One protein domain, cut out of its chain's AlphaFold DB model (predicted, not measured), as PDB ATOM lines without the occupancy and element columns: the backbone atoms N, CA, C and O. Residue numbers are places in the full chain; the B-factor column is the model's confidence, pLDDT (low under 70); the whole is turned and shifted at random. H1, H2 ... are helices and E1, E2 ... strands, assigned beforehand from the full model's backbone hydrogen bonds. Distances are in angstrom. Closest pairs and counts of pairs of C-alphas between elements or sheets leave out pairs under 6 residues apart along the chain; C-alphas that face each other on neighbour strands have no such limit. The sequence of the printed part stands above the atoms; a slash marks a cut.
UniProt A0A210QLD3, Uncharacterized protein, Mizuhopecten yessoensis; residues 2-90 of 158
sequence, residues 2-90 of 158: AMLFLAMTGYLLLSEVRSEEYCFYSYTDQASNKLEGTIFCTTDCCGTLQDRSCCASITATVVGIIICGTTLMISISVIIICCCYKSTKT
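What this domain is: This is residues 2 to 90 of the 158 residues of an uncharacterized protein of Mizuhopecten yessoensis (UniProt A0A210QLD3). The domain is a long, thin model with two helices at one end, running side by side in opposite ways, and a head of two strand hairpins at the other. H1 leads toward the head, the hairpins E1-E2 and E3-E4 pack on each other in it, and the longer H2 runs back past the beginning of H1, with residues 80 to 90 sticking out. The printed part has 89 residues, with two named helices and four named strands in the order H1, E1, E2, E3, E4, H2; each hairpin is an antiparallel sheet of two strands, and the class is mixed, helices and strands. It is extended, with a radius of gyration of the C-alphas of 22.6 A, and its spans of 83 by 19 by 11 A only just make a rod.

Where its parts are: H1, residues 2 to 15, begins at C-alpha 2 (433.348, 99.992, 103.969) and is 20.1 A long. E1, residues 21 to 28, measures 22.8 A, and E2, residues 34 to 41, 21.6 A. E3 holds residues 44 to 48 and E4 residues 51 to 55. H2, residues 58 to 89, runs 47.2 A to C-alpha 89 (420.478, 114.838, 106.385).

How they stand to each other: In the hairpin E1 and E2, at 156 degrees, N 23 and O 39 are 2.8 A apart, within hydrogen-bond range. In the hairpin E3 and E4, at 155 degrees, N 46 and O 53 are 2.9 A apart, also within range. Between the hairpins, the closest C-alphas of E1 and E4 are those of Tyr 25 and Arg 52, 5.6 A apart; of E2 and E4, those of Cys 41 and Cys 54, 5.4 A. H1 and H2 are near each other, with 14 pairs of C-alphas within 10 A. E2 and H2 are apart. In H1 and H2 every O i to N i+4 pair is within hydrogen-bond range.

The domain as a whole: The two C-alphas farthest apart, those of Ala 31 and Thr 90, are 83.4 A apart. The printed part has no cut, and its five links are tight. Mean pLDDT of the printed part is 71.0; 39 residues are under 70, among them residues 2 to 21 and 56 to 64.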
ATOM      1  N   ALA A   2     432.906 100.077 105.376       55.16
ATOM      2  CA  ALA A   2     433.348  99.992 103.969       55.16
ATOM      3  C   ALA A   2     434.806  99.509 103.762       55.16
ATOM      4  O   ALA A   2     435.049  98.671 102.904       55.16
ATOM      5  N   MET A   3     435.756  99.954 104.596       63.31
ATOM      6  CA  MET A   3     437.164  99.516 104.522       63.31
ATOM      7  C   MET A   3     437.349  98.000 104.725       63.31
ATOM      8  O   MET A   3     438.191  97.392 104.077       63.31
ATOM      9  N   LEU A   4     436.539  97.375 105.590       66.00
ATOM     10  CA  LEU A   4     436.594  95.929 105.839       66.00
ATOM     11  C   LEU A   4     436.038  95.131 104.658       66.00
ATOM     12  O   LEU A   4     436.578  94.083 104.327       66.00
ATOM     13  N   PHE A   5     435.000  95.646 103.994       67.56
ATOM     14  CA  PHE A   5     434.461  95.023 102.788       67.56
ATOM     15  C   PHE A   5     435.459  95.064 101.632       67.56
ATOM     16  O   PHE A   5     435.633  94.043 100.977       67.56
ATOM     17  N   LEU A   6     436.148  96.192 101.423       69.31
ATOM     18  CA  LEU A   6     437.185  96.326 100.390       69.31
ATOM     19  C   LEU A   6     438.407  95.446 100.677       69.31
ATOM     20  O   LEU A   6     438.928  94.810  99.768       69.31
ATOM     21  N   ALA A   7     438.832  95.354 101.939       67.88
ATOM     22  CA  ALA A   7     439.934  94.478 102.328       67.88
ATOM     23  C   ALA A   7     439.578  92.993 102.148       67.88
ATOM     24  O   ALA A   7     440.381  92.237 101.613       67.88
ATOM     25  N   MET A   8     438.366  92.579 102.531       67.25
ATOM     26  CA  MET A   8     437.918  91.189 102.383       67.25
ATOM     27  C   MET A   8     437.672  90.803 100.920       67.25
ATOM     28  O   MET A   8     438.036  89.701 100.523       67.25
ATOM     29  N   THR A   9     437.106  91.699 100.104       66.44
ATOM     30  CA  THR A   9     436.972  91.453  98.654       66.44
ATOM     31  C   THR A   9     438.325  91.453  97.955       66.44
ATOM     32  O   THR A   9     438.567  90.568  97.145       66.44
ATOM     33  N   GLY A  10     439.242  92.357  98.311       66.44
ATOM     34  CA  GLY A  10     440.616  92.329  97.804       66.44
ATOM     35  C   GLY A  10     441.351  91.034  98.165       66.44
ATOM     36  O   GLY A  10     442.011  90.451  97.313       66.44
ATOM     37  N   TYR A  11     441.185  90.536  99.393       64.12
ATOM     38  CA  TYR A  11     441.822  89.294  99.835       64.12
ATOM     39  C   TYR A  11     441.254  88.057  99.125       64.12
ATOM     40  O   TYR A  11     442.026  87.212  98.685       64.12
ATOM     41  N   LEU A  12     439.928  87.988  98.946       58.97
ATOM     42  CA  LEU A  12     439.267  86.913  98.196       58.97
ATOM     43  C   LEU A  12     439.685  86.899  96.716       58.97
ATOM     44  O   LEU A  12     439.960  85.837  96.165       58.97
ATOM     45  N   LEU A  13     439.814  88.077  96.094       58.38
ATOM     46  CA  LEU A  13     440.284  88.200  94.711       58.38
ATOM     47  C   LEU A  13     441.756  87.808  94.547       58.38
ATOM     48  O   LEU A  13     442.117  87.253  93.515       58.38
ATOM     49  N   LEU A  14     442.608  88.067  95.544       57.41
ATOM     50  CA  LEU A  14     444.001  87.613  95.508       57.41
ATOM     51  C   LEU A  14     444.139  86.103  95.740       57.41
ATOM     52  O   LEU A  14     445.050  85.495  95.181       57.41
ATOM     53  N   SER A  15     443.268  85.495  96.550       52.53
ATOM     54  CA  SER A  15     443.378  84.070  96.880       52.53
ATOM     55  C   SER A  15     442.970  83.127  95.747       52.53
ATOM     56  O   SER A  15     443.426  81.989  95.732       52.53
ATOM     57  N   GLU A  16     442.156  83.578  94.789       52.50
ATOM     58  CA  GLU A  16     441.586  82.705  93.750       52.50
ATOM     59  C   GLU A  16     442.381  82.695  92.426       52.50
ATOM     60  O   GLU A  16     442.038  81.962  91.506       52.50
ATOM     61  N   VAL A  17     443.469  83.474  92.314       53.34
ATOM     62  CA  VAL A  17     444.184  83.704  91.033       53.34
ATOM     63  C   VAL A  17     445.486  82.896  90.882       53.34
ATOM     64  O   VAL A  17     446.183  83.020  89.879       53.34
ATOM     65  N   ARG A  18     445.833  82.010  91.819       50.72
ATOM     66  CA  ARG A  18     446.969  81.087  91.639       50.72
ATOM     67  C   ARG A  18     446.520  79.635  91.703       50.72
ATOM     68  O   ARG A  18     446.726  78.965  92.709       50.72
ATOM     69  N   SER A  19     445.942  79.149  90.604       50.09
ATOM     70  CA  SER A  19     446.010  77.715  90.312       50.09
ATOM     71  C   SER A  19     447.425  77.440  89.798       50.09
ATOM     72  O   SER A  19     447.726  77.603  88.621       50.09
ATOM     73  N   GLU A  20     448.354  77.170  90.715       57.12
ATOM     74  CA  GLU A  20     449.676  76.649  90.359       57.12
ATOM     75  C   GLU A  20     449.488  75.185  89.940       57.12
ATOM     76  O   GLU A  20     449.470  74.282  90.779       57.12
ATOM     77  N   GLU A  21     449.272  74.945  88.646       63.62
ATOM     78  CA  GLU A  21     448.991  73.606  88.127       63.62
ATOM     79  C   GLU A  21     450.255  72.945  87.565       63.62
ATOM     80  O   GLU A  21     450.916  73.435  86.644       63.62
ATOM     81  N   TYR A  22     450.594  71.786  88.134       70.75
ATOM     82  CA  TYR A  22     451.591  70.881  87.573       70.75
ATOM     83  C   TYR A  22     450.932  69.972  86.548       70.75
ATOM     84  O   TYR A  22     449.962  69.269  86.844       70.75
ATOM     85  N   CYS A  23     451.506  69.926  85.355       77.62
ATOM     86  CA  CYS A  23     450.926  69.193  84.247       77.62
ATOM     87  C   CYS A  23     451.788  68.026  83.833       77.62
ATOM     88  O   CYS A  23     452.916  68.178  83.372       77.62
ATOM     89  N   PHE A  24     451.210  66.844  83.997       80.06
ATOM     90  CA  PHE A  24     451.801  65.589  83.573       80.06
ATOM     91  C   PHE A  24     451.649  65.430  82.062       80.06
ATOM     92  O   PHE A  24     450.538  65.550  81.539       80.06
ATOM     93  N   TYR A  25     452.750  65.138  81.377       78.44
ATOM     94  CA  TYR A  25     452.779  64.806  79.956       78.44
ATOM     95  C   TYR A  25     453.465  63.454  79.751       78.44
ATOM     96  O   TYR A  25     454.324  63.048  80.536       78.44
ATOM     97  N   SER A  26     453.067  62.746  78.698       75.88
ATOM     98  CA  SER A  26     453.654  61.462  78.313       75.88
ATOM     99  C   SER A  26     453.763  61.389  76.796       75.88
ATOM    100  O   SER A  26     452.781  61.029  76.149       75.88
ATOM    101  N   TYR A  27     454.936  61.654  76.224       71.62
ATOM    102  CA  TYR A  27     455.134  61.489  74.782       71.62
ATOM    103  C   TYR A  27     455.848  60.172  74.469       71.62
ATOM    104  O   TYR A  27     456.722  59.711  75.207       71.62
ATOM    105  N   THR A  28     455.453  59.548  73.364       73.81
ATOM    106  CA  THR A  28     456.113  58.359  72.814       73.81
ATOM    107  C   THR A  28     456.935  58.787  71.611       73.81
ATOM    108  O   THR A  28     456.375  59.253  70.622       73.81
ATOM    109  N   ASP A  29     458.256  58.653  71.700       72.56
ATOM    110  CA  ASP A  29     459.156  58.887  70.568       72.56
ATOM    111  C   ASP A  29     459.014  57.766  69.513       72.56
ATOM    112  O   ASP A  29     458.588  56.652  69.835       72.56
ATOM    113  N   GLN A  30     459.413  58.021  68.262       67.44
ATOM    114  CA  GLN A  30     459.454  57.035  67.170       67.44
ATOM    115  C   GLN A  30     460.282  55.788  67.524       67.44
ATOM    116  O   GLN A  30     460.030  54.706  66.998       67.44
ATOM    117  N   ALA A  31     461.220  55.906  68.468       74.25
ATOM    118  CA  ALA A  31     461.967  54.785  69.034       74.25
ATOM    119  C   ALA A  31     461.179  53.950  70.073       74.25
ATOM    120  O   ALA A  31     461.759  53.081  70.718       74.25
ATOM    121  N   SER A  32     459.869  54.178  70.246       69.31
ATOM    122  CA  SER A  32     458.995  53.529  71.247       69.31
ATOM    123  C   SER A  32     459.337  53.839  72.710       69.31
ATOM    124  O   SER A  32     458.798  53.212  73.623       69.31
ATOM    125  N   ASN A  33     460.216  54.811  72.956       72.19
ATOM    126  CA  ASN A  33     460.559  55.238  74.305       72.19
ATOM    127  C   ASN A  33     459.456  56.158  74.832       72.19
ATOM    128  O   ASN A  33     459.167  57.199  74.240       72.19
ATOM    129  N   LYS A  34     458.834  55.759  75.942       72.75
ATOM    130  CA  LYS A  34     457.855  56.576  76.654       72.75
ATOM    131  C   LYS A  34     458.605  57.535  77.575       72.75
ATOM    132  O   LYS A  34     459.230  57.086  78.535       72.75
ATOM    133  N   LEU A  35     458.554  58.828  77.282       70.25
ATOM    134  CA  LEU A  35     459.028  59.866  78.190       70.25
ATOM    135  C   LEU A  35     457.837  60.470  78.922       70.25
ATOM    136  O   LEU A  35     456.939  61.046  78.313       70.25
ATOM    137  N   GLU A  36     457.858  60.332  80.242       80.38
ATOM    138  CA  GLU A  36     456.891  60.932  81.154       80.38
ATOM    139  C   GLU A  36     457.571  62.058  81.931       80.38
ATOM    140  O   GLU A  36     458.717  61.921  82.367       80.38
ATOM    141  N   GLY A  37     456.872  63.173  82.116       77.81
ATOM    142  CA  GLY A  37     457.395  64.306  82.867       77.81
ATOM    143  C   GLY A  37     456.298  65.224  83.382       77.81
ATOM    144  O   GLY A  37     455.116  65.060  83.077       77.81
ATOM    145  N   THR A  38     456.707  66.201  84.184       79.69
ATOM    146  CA  THR A  38     455.831  67.249  84.715       79.69
ATOM    147  C   THR A  38     456.341  68.612  84.287       79.69
ATOM    148  O   THR A  38     457.507  68.927  84.522       79.69
ATOM    149  N   ILE A  39     455.467  69.429  83.709       81.31
ATOM    150  CA  ILE A  39     455.744  70.831  83.391       81.31
ATOM    151  C   ILE A  39     454.996  71.691  84.401       81.31
ATOM    152  O   ILE A  39     453.832  71.433  84.707       81.31
ATOM    153  N   PHE A  40     455.678  72.700  84.933       78.12
ATOM    154  CA  PHE A  40     455.047  73.721  85.754       78.12
ATOM    155  C   PHE A  40     454.444  74.793  84.847       78.12
ATOM    156  O   PHE A  40     455.169  75.401  84.055       78.12
ATOM    157  N   CYS A  41     453.141  75.034  84.979       74.88
ATOM    158  CA  CYS A  41     452.453  76.089  84.255       74.88
ATOM    159  C   CYS A  41     451.899  77.121  85.241       74.88
ATOM    160  O   CYS A  41     451.303  76.790  86.259       74.88
ATOM    161  N   THR A  42     452.090  78.399  84.919       69.94
ATOM    162  CA  THR A  42     451.595  79.529  85.723       69.94
ATOM    163  C   THR A  42     450.113  79.827  85.507       69.94
ATOM    164  O   THR A  42     449.566  80.692  86.183       69.94
ATOM    165  N   THR A  43     449.493  79.186  84.515       72.50
ATOM    166  CA  THR A  43     448.137  79.492  84.047       72.50
ATOM    167  C   THR A  43     447.309  78.222  83.915       72.50
ATOM    168  O   THR A  43     446.599  77.886  84.848       72.50
ATOM    169  N   ASP A  44     447.400  77.525  82.785       75.25
ATOM    170  CA  ASP A  44     446.589  76.340  82.490       75.25
ATOM    171  C   ASP A  44     447.341  75.378  81.565       75.25
ATOM    172  O   ASP A  44     448.329  75.745  80.913       75.25
ATOM    173  N   CYS A  45     446.832  74.150  81.468       78.44
ATOM    174  CA  CYS A  45     447.389  73.117  80.601       78.44
ATOM    175  C   CYS A  45     446.427  72.690  79.513       78.44
ATOM    176  O   CYS A  45     445.395  72.065  79.761       78.44
ATOM    177  N   CYS A  46     446.827  72.974  78.281       80.69
ATOM    178  CA  CYS A  46     446.070  72.643  77.091       80.69
ATOM    179  C   CYS A  46     446.669  71.435  76.376       80.69
ATOM    180  O   CYS A  46     447.853  71.126  76.507       80.69
ATOM    181  N   GLY A  47     445.834  70.778  75.575       76.62
ATOM    182  CA  GLY A  47     446.230  69.652  74.736       76.62
ATOM    183  C   GLY A  47     445.778  68.299  75.277       76.62
ATOM    184  O   GLY A  47     444.976  68.194  76.209       76.62
ATOM    185  N   THR A  48     446.253  67.238  74.636       73.81
ATOM    186  CA  THR A  48     445.885  65.856  74.979       73.81
ATOM    187  C   THR A  48     446.913  65.261  75.938       73.81
ATOM    188  O   THR A  48     448.005  65.791  76.065       73.81
ATOM    189  N   LEU A  49     446.606  64.149  76.620       69.81
ATOM    190  CA  LEU A  49     447.532  63.512  77.580       69.81
ATOM    191  C   LEU A  49     448.937  63.221  77.008       69.81
ATOM    192  O   LEU A  49     449.895  63.115  77.773       69.81
ATOM    193  N   GLN A  50     449.048  63.088  75.684       68.50
ATOM    194  CA  GLN A  50     450.307  62.815  74.992       68.50
ATOM    195  C   GLN A  50     451.051  64.072  74.529       68.50
ATOM    196  O   GLN A  50     452.243  63.996  74.249       68.50
ATOM    197  N   ASP A  51     450.371  65.216  74.493       73.06
ATOM    198  CA  ASP A  51     450.911  66.495  74.038       73.06
ATOM    199  C   ASP A  51     450.255  67.624  74.842       73.06
ATOM    200  O   ASP A  51     449.301  68.272  74.399       73.06
ATOM    201  N   ARG A  52     450.689  67.761  76.102       76.31
ATOM    202  CA  ARG A  52     450.257  68.843  76.988       76.31
ATOM    203  C   ARG A  52     451.278  69.966  76.966       76.31
ATOM    204  O   ARG A  52     452.464  69.731  77.184       76.31
ATOM    205  N   SER A  53     450.795  71.189  76.793       77.50
ATOM    206  CA  SER A  53     451.593  72.414  76.840       77.50
ATOM    207  C   SER A  53     450.926  73.464  77.726       77.50
ATOM    208  O   SER A  53     449.709  73.444  77.936       77.50
ATOM    209  N   CYS A  54     451.728  74.383  78.269       77.62
ATOM    210  CA  CYS A  54     451.195  75.519  79.009       77.62
ATOM    211  C   CYS A  54     450.487  76.468  78.040       77.62
ATOM    212  O   CYS A  54     451.079  76.904  77.051       77.62
ATOM    213  N   CYS A  55     449.246  76.825  78.344       76.00
ATOM    214  CA  CYS A  55     448.475  77.773  77.556       76.00
ATOM    215  C   CYS A  55     447.986  78.923  78.429       76.00
ATOM    216  O   CYS A  55     447.506  78.732  79.544       76.00
ATOM    217  N   ALA A  56     448.067  80.137  77.885       68.62
ATOM    218  CA  ALA A  56     447.452  81.291  78.513       68.62
ATOM    219  C   ALA A  56     445.928  81.170  78.374       68.62
ATOM    220  O   ALA A  56     445.354  81.444  77.319       68.62
ATOM    221  N   SER A  57     445.273  80.735  79.444       65.75
ATOM    222  CA  SER A  57     443.819  80.673  79.542       65.75
ATOM    223  C   SER A  57     443.238  82.083  79.544       65.75
ATOM    224  O   SER A  57     443.176  82.767  80.566       65.75
ATOM    225  N   ILE A  58     442.812  82.531  78.361       60.44
ATOM    226  CA  ILE A  58     442.150  83.828  78.137       60.44
ATOM    227  C   ILE A  58     440.903  83.947  79.030       60.44
ATOM    228  O   ILE A  58     440.511  85.036  79.448       60.44
ATOM    229  N   THR A  59     440.289  82.814  79.371       59.81
ATOM    230  CA  THR A  59     439.126  82.734  80.254       59.81
ATOM    231  C   THR A  59     439.414  83.246  81.660       59.81
ATOM    232  O   THR A  59     438.591  83.986  82.195       59.81
ATOM    233  N   ALA A  60     440.584  82.955  82.236       59.88
ATOM    234  CA  ALA A  60     440.937  83.440  83.570       59.88
ATOM    235  C   ALA A  60     441.111  84.969  83.593       59.88
ATOM    236  O   ALA A  60     440.608  85.651  84.487       59.88
ATOM    237  N   THR A  61     441.749  85.531  82.565       63.03
ATOM    238  CA  THR A  61     441.952  86.982  82.435       63.03
ATOM    239  C   THR A  61     440.638  87.723  82.222       63.03
ATOM    240  O   THR A  61     440.391  88.739  82.870       63.03
ATOM    241  N   VAL A  62     439.762  87.210  81.354       67.50
ATOM    242  CA  VAL A  62     438.456  87.829  81.082       67.50
ATOM    243  C   VAL A  62     437.570  87.802  82.327       67.50
ATOM    244  O   VAL A  62     436.983  88.825  82.681       67.50
ATOM    245  N   VAL A  63     437.513  86.671  83.032       67.75
ATOM    246  CA  VAL A  63     436.737  86.549  84.274       67.75
ATOM    247  C   VAL A  63     437.292  87.483  85.352       67.75
ATOM    248  O   VAL A  63     436.519  88.216  85.971       67.75
ATOM    249  N   GLY A  64     438.616  87.551  85.511       68.00
ATOM    250  CA  GLY A  64     439.261  88.471  86.450       68.00
ATOM    251  C   GLY A  64     438.915  89.939  86.182       68.00
ATOM    252  O   GLY A  64     438.556  90.670  87.106       68.00
ATOM    253  N   ILE A  65     438.937  90.368  84.916       74.50
ATOM    254  CA  ILE A  65     438.580  91.743  84.525       74.50
ATOM    255  C   ILE A  65     437.112  92.045  84.845       74.50
ATOM    256  O   ILE A  65     436.809  93.112  85.382       74.50
ATOM    257  N   ILE A  66     436.197  91.116  84.555       76.31
ATOM    258  CA  ILE A  66     434.763  91.304  84.813       76.31
ATOM    259  C   ILE A  66     434.499  91.428  86.319       76.31
ATOM    260  O   ILE A  66     433.767  92.325  86.751       76.31
ATOM    261  N   ILE A  67     435.111  90.572  87.139       76.69
ATOM    262  CA  ILE A  67     434.903  90.591  88.591       76.69
ATOM    263  C   ILE A  67     435.526  91.853  89.216       76.69
ATOM    264  O   ILE A  67     434.864  92.547  89.994       76.69
ATOM    265  N   CYS A  68     436.755  92.220  88.845       73.12
ATOM    266  CA  CYS A  68     437.385  93.455  89.329       73.12
ATOM    267  C   CYS A  68     436.617  94.712  88.887       73.12
ATOM    268  O   CYS A  68     436.400  95.622  89.686       73.12
ATOM    269  N   GLY A  69     436.154  94.765  87.635       76.38
ATOM    270  CA  GLY A  69     435.392  95.905  87.123       76.38
ATOM    271  C   GLY A  69     434.048  96.080  87.834       76.38
ATOM    272  O   GLY A  69     433.693  97.185  88.249       76.38
ATOM    273  N   THR A  70     433.307  94.987  88.030       79.38
ATOM    274  CA  THR A  70     431.993  95.027  88.695       79.38
ATOM    275  C   THR A  70     432.102  95.395  90.174       79.38
ATOM    276  O   THR A  70     431.338  96.238  90.648       79.38
ATOM    277  N   THR A  71     433.079  94.845  90.898       80.56
ATOM    278  CA  THR A  71     433.314  95.182  92.314       80.56
ATOM    279  C   THR A  71     433.684  96.656  92.504       80.56
ATOM    280  O   THR A  71     433.109  97.324  93.372       80.56
ATOM    281  N   LEU A  72     434.547  97.212  91.644       82.00
ATOM    282  CA  LEU A  72     434.874  98.643  91.643       82.00
ATOM    283  C   LEU A  72     433.640  99.514  91.389       82.00
ATOM    284  O   LEU A  72     433.366 100.430  92.169       82.00
ATOM    285  N   MET A  73     432.851  99.202  90.359       82.62
ATOM    286  CA  MET A  73     431.645  99.965  90.014       82.62
ATOM    287  C   MET A  73     430.608  99.974  91.143       82.62
ATOM    288  O   MET A  73     430.014 101.017  91.442       82.62
ATOM    289  N   ILE A  74     430.415  98.839  91.817       84.94
ATOM    290  CA  ILE A  74     429.504  98.743  92.963       84.94
ATOM    291  C   ILE A  74     430.033  99.590  94.126       84.94
ATOM    292  O   ILE A  74     429.267 100.339  94.733       84.94
ATOM    293  N   SER A  75     431.339  99.534  94.409       82.62
ATOM    294  CA  SER A  75     431.943 100.289  95.513       82.62
ATOM    295  C   SER A  75     431.770 101.807  95.351       82.62
ATOM    296  O   SER A  75     431.336 102.482  96.287       82.62
ATOM    297  N   ILE A  76     432.003 102.331  94.143       85.44
ATOM    298  CA  ILE A  76     431.828 103.751  93.813       85.44
ATOM    299  C   ILE A  76     430.356 104.148  93.955       85.44
ATOM    300  O   ILE A  76     430.043 105.163  94.579       85.44
ATOM    301  N   SER A  77     429.444 103.321  93.441       84.75
ATOM    302  CA  SER A  77     428.000 103.576  93.519       84.75
ATOM    303  C   SER A  77     427.512 103.676  94.968       84.75
ATOM    304  O   SER A  77     426.773 104.598  95.315       84.75
ATOM    305  N   VAL A  78     427.975 102.780  95.846       86.94
ATOM    306  CA  VAL A  78     427.646 102.813  97.281       86.94
ATOM    307  C   VAL A  78     428.182 104.082  97.943       86.94
ATOM    308  O   VAL A  78     427.458 104.715  98.711       86.94
ATOM    309  N   ILE A  79     429.414 104.498  97.626       86.81
ATOM    310  CA  ILE A  79     430.003 105.736  98.160       86.81
ATOM    311  C   ILE A  79     429.159 106.948  97.757       86.81
ATOM    312  O   ILE A  79     428.815 107.754  98.622       86.81
ATOM    313  N   ILE A  80     428.774 107.058  96.481       87.06
ATOM    314  CA  ILE A  80     427.940 108.161  95.983       87.06
ATOM    315  C   ILE A  80     426.602 108.190  96.723       87.06
ATOM    316  O   ILE A  80     426.230 109.232  97.263       87.06
ATOM    317  N   ILE A  81     425.911 107.052  96.828       85.81
ATOM    318  CA  ILE A  81     424.628 106.962  97.541       85.81
ATOM    319  C   ILE A  81     424.797 107.383  99.005       85.81
ATOM    320  O   ILE A  81     424.010 108.190  99.498       85.81
ATOM    321  N   CYS A  82     425.838 106.909  99.694       81.75
ATOM    322  CA  CYS A  82     426.128 107.301 101.074       81.75
ATOM    323  C   CYS A  82     426.407 108.806 101.213       81.75
ATOM    324  O   CYS A  82     425.895 109.434 102.145       81.75
ATOM    325  N   CYS A  83     427.179 109.398 100.299       80.25
ATOM    326  CA  CYS A  83     427.454 110.835 100.270       80.25
ATOM    327  C   CYS A  83     426.173 111.648 100.035       80.25
ATOM    328  O   CYS A  83     425.906 112.599 100.775       80.25
ATOM    329  N   CYS A  84     425.338 111.242  99.075       79.50
ATOM    330  CA  CYS A  84     424.057 111.883  98.787       79.50
ATOM    331  C   CYS A  84     423.100 111.807  99.984       79.50
ATOM    332  O   CYS A  84     422.526 112.832 100.353       79.50
ATOM    333  N   TYR A  85     422.984 110.645 100.638       75.19
ATOM    334  CA  TYR A  85     422.121 110.442 101.813       75.19
ATOM    335  C   TYR A  85     422.567 111.258 103.030       75.19
ATOM    336  O   TYR A  85     421.751 111.741 103.818       75.19
ATOM    337  N   LYS A  86     423.884 111.399 103.214       64.50
ATOM    338  CA  LYS A  86     424.447 112.194 104.307       64.50
ATOM    339  C   LYS A  86     424.233 113.686 104.053       64.50
ATOM    340  O   LYS A  86     423.838 114.390 104.978       64.50
ATOM    341  N   SER A  87     424.382 114.128 102.801       58.81
ATOM    342  CA  SER A  87     424.117 115.509 102.386       58.81
ATOM    343  C   SER A  87     422.649 115.904 102.587       58.81
ATOM    344  O   SER A  87     422.379 116.978 103.115       58.81
ATOM    345  N   THR A  88     421.696 115.004 102.305       56.84
ATOM    346  CA  THR A  88     420.260 115.264 102.547       56.84
ATOM    347  C   THR A  88     419.898 115.364 104.031       56.84
ATOM    348  O   THR A  88     418.917 116.021 104.374       56.84
ATOM    349  N   LYS A  89     420.673 114.735 104.928       53.06
ATOM    350  CA  LYS A  89     420.478 114.838 106.385       53.06
ATOM    351  C   LYS A  89     421.145 116.061 107.007       53.06
ATOM    352  O   LYS A  89     420.691 116.506 108.059       53.06
ATOM    353  N   THR A  90     422.169 116.636 106.379       51.66
ATOM    354  CA  THR A  90     422.620 118.001 106.684       51.66
ATOM    355  C   THR A  90     421.597 118.974 106.131       51.66
ATOM    356  O   THR A  90     421.726 119.514 105.040       51.66
TER     357      THR A  90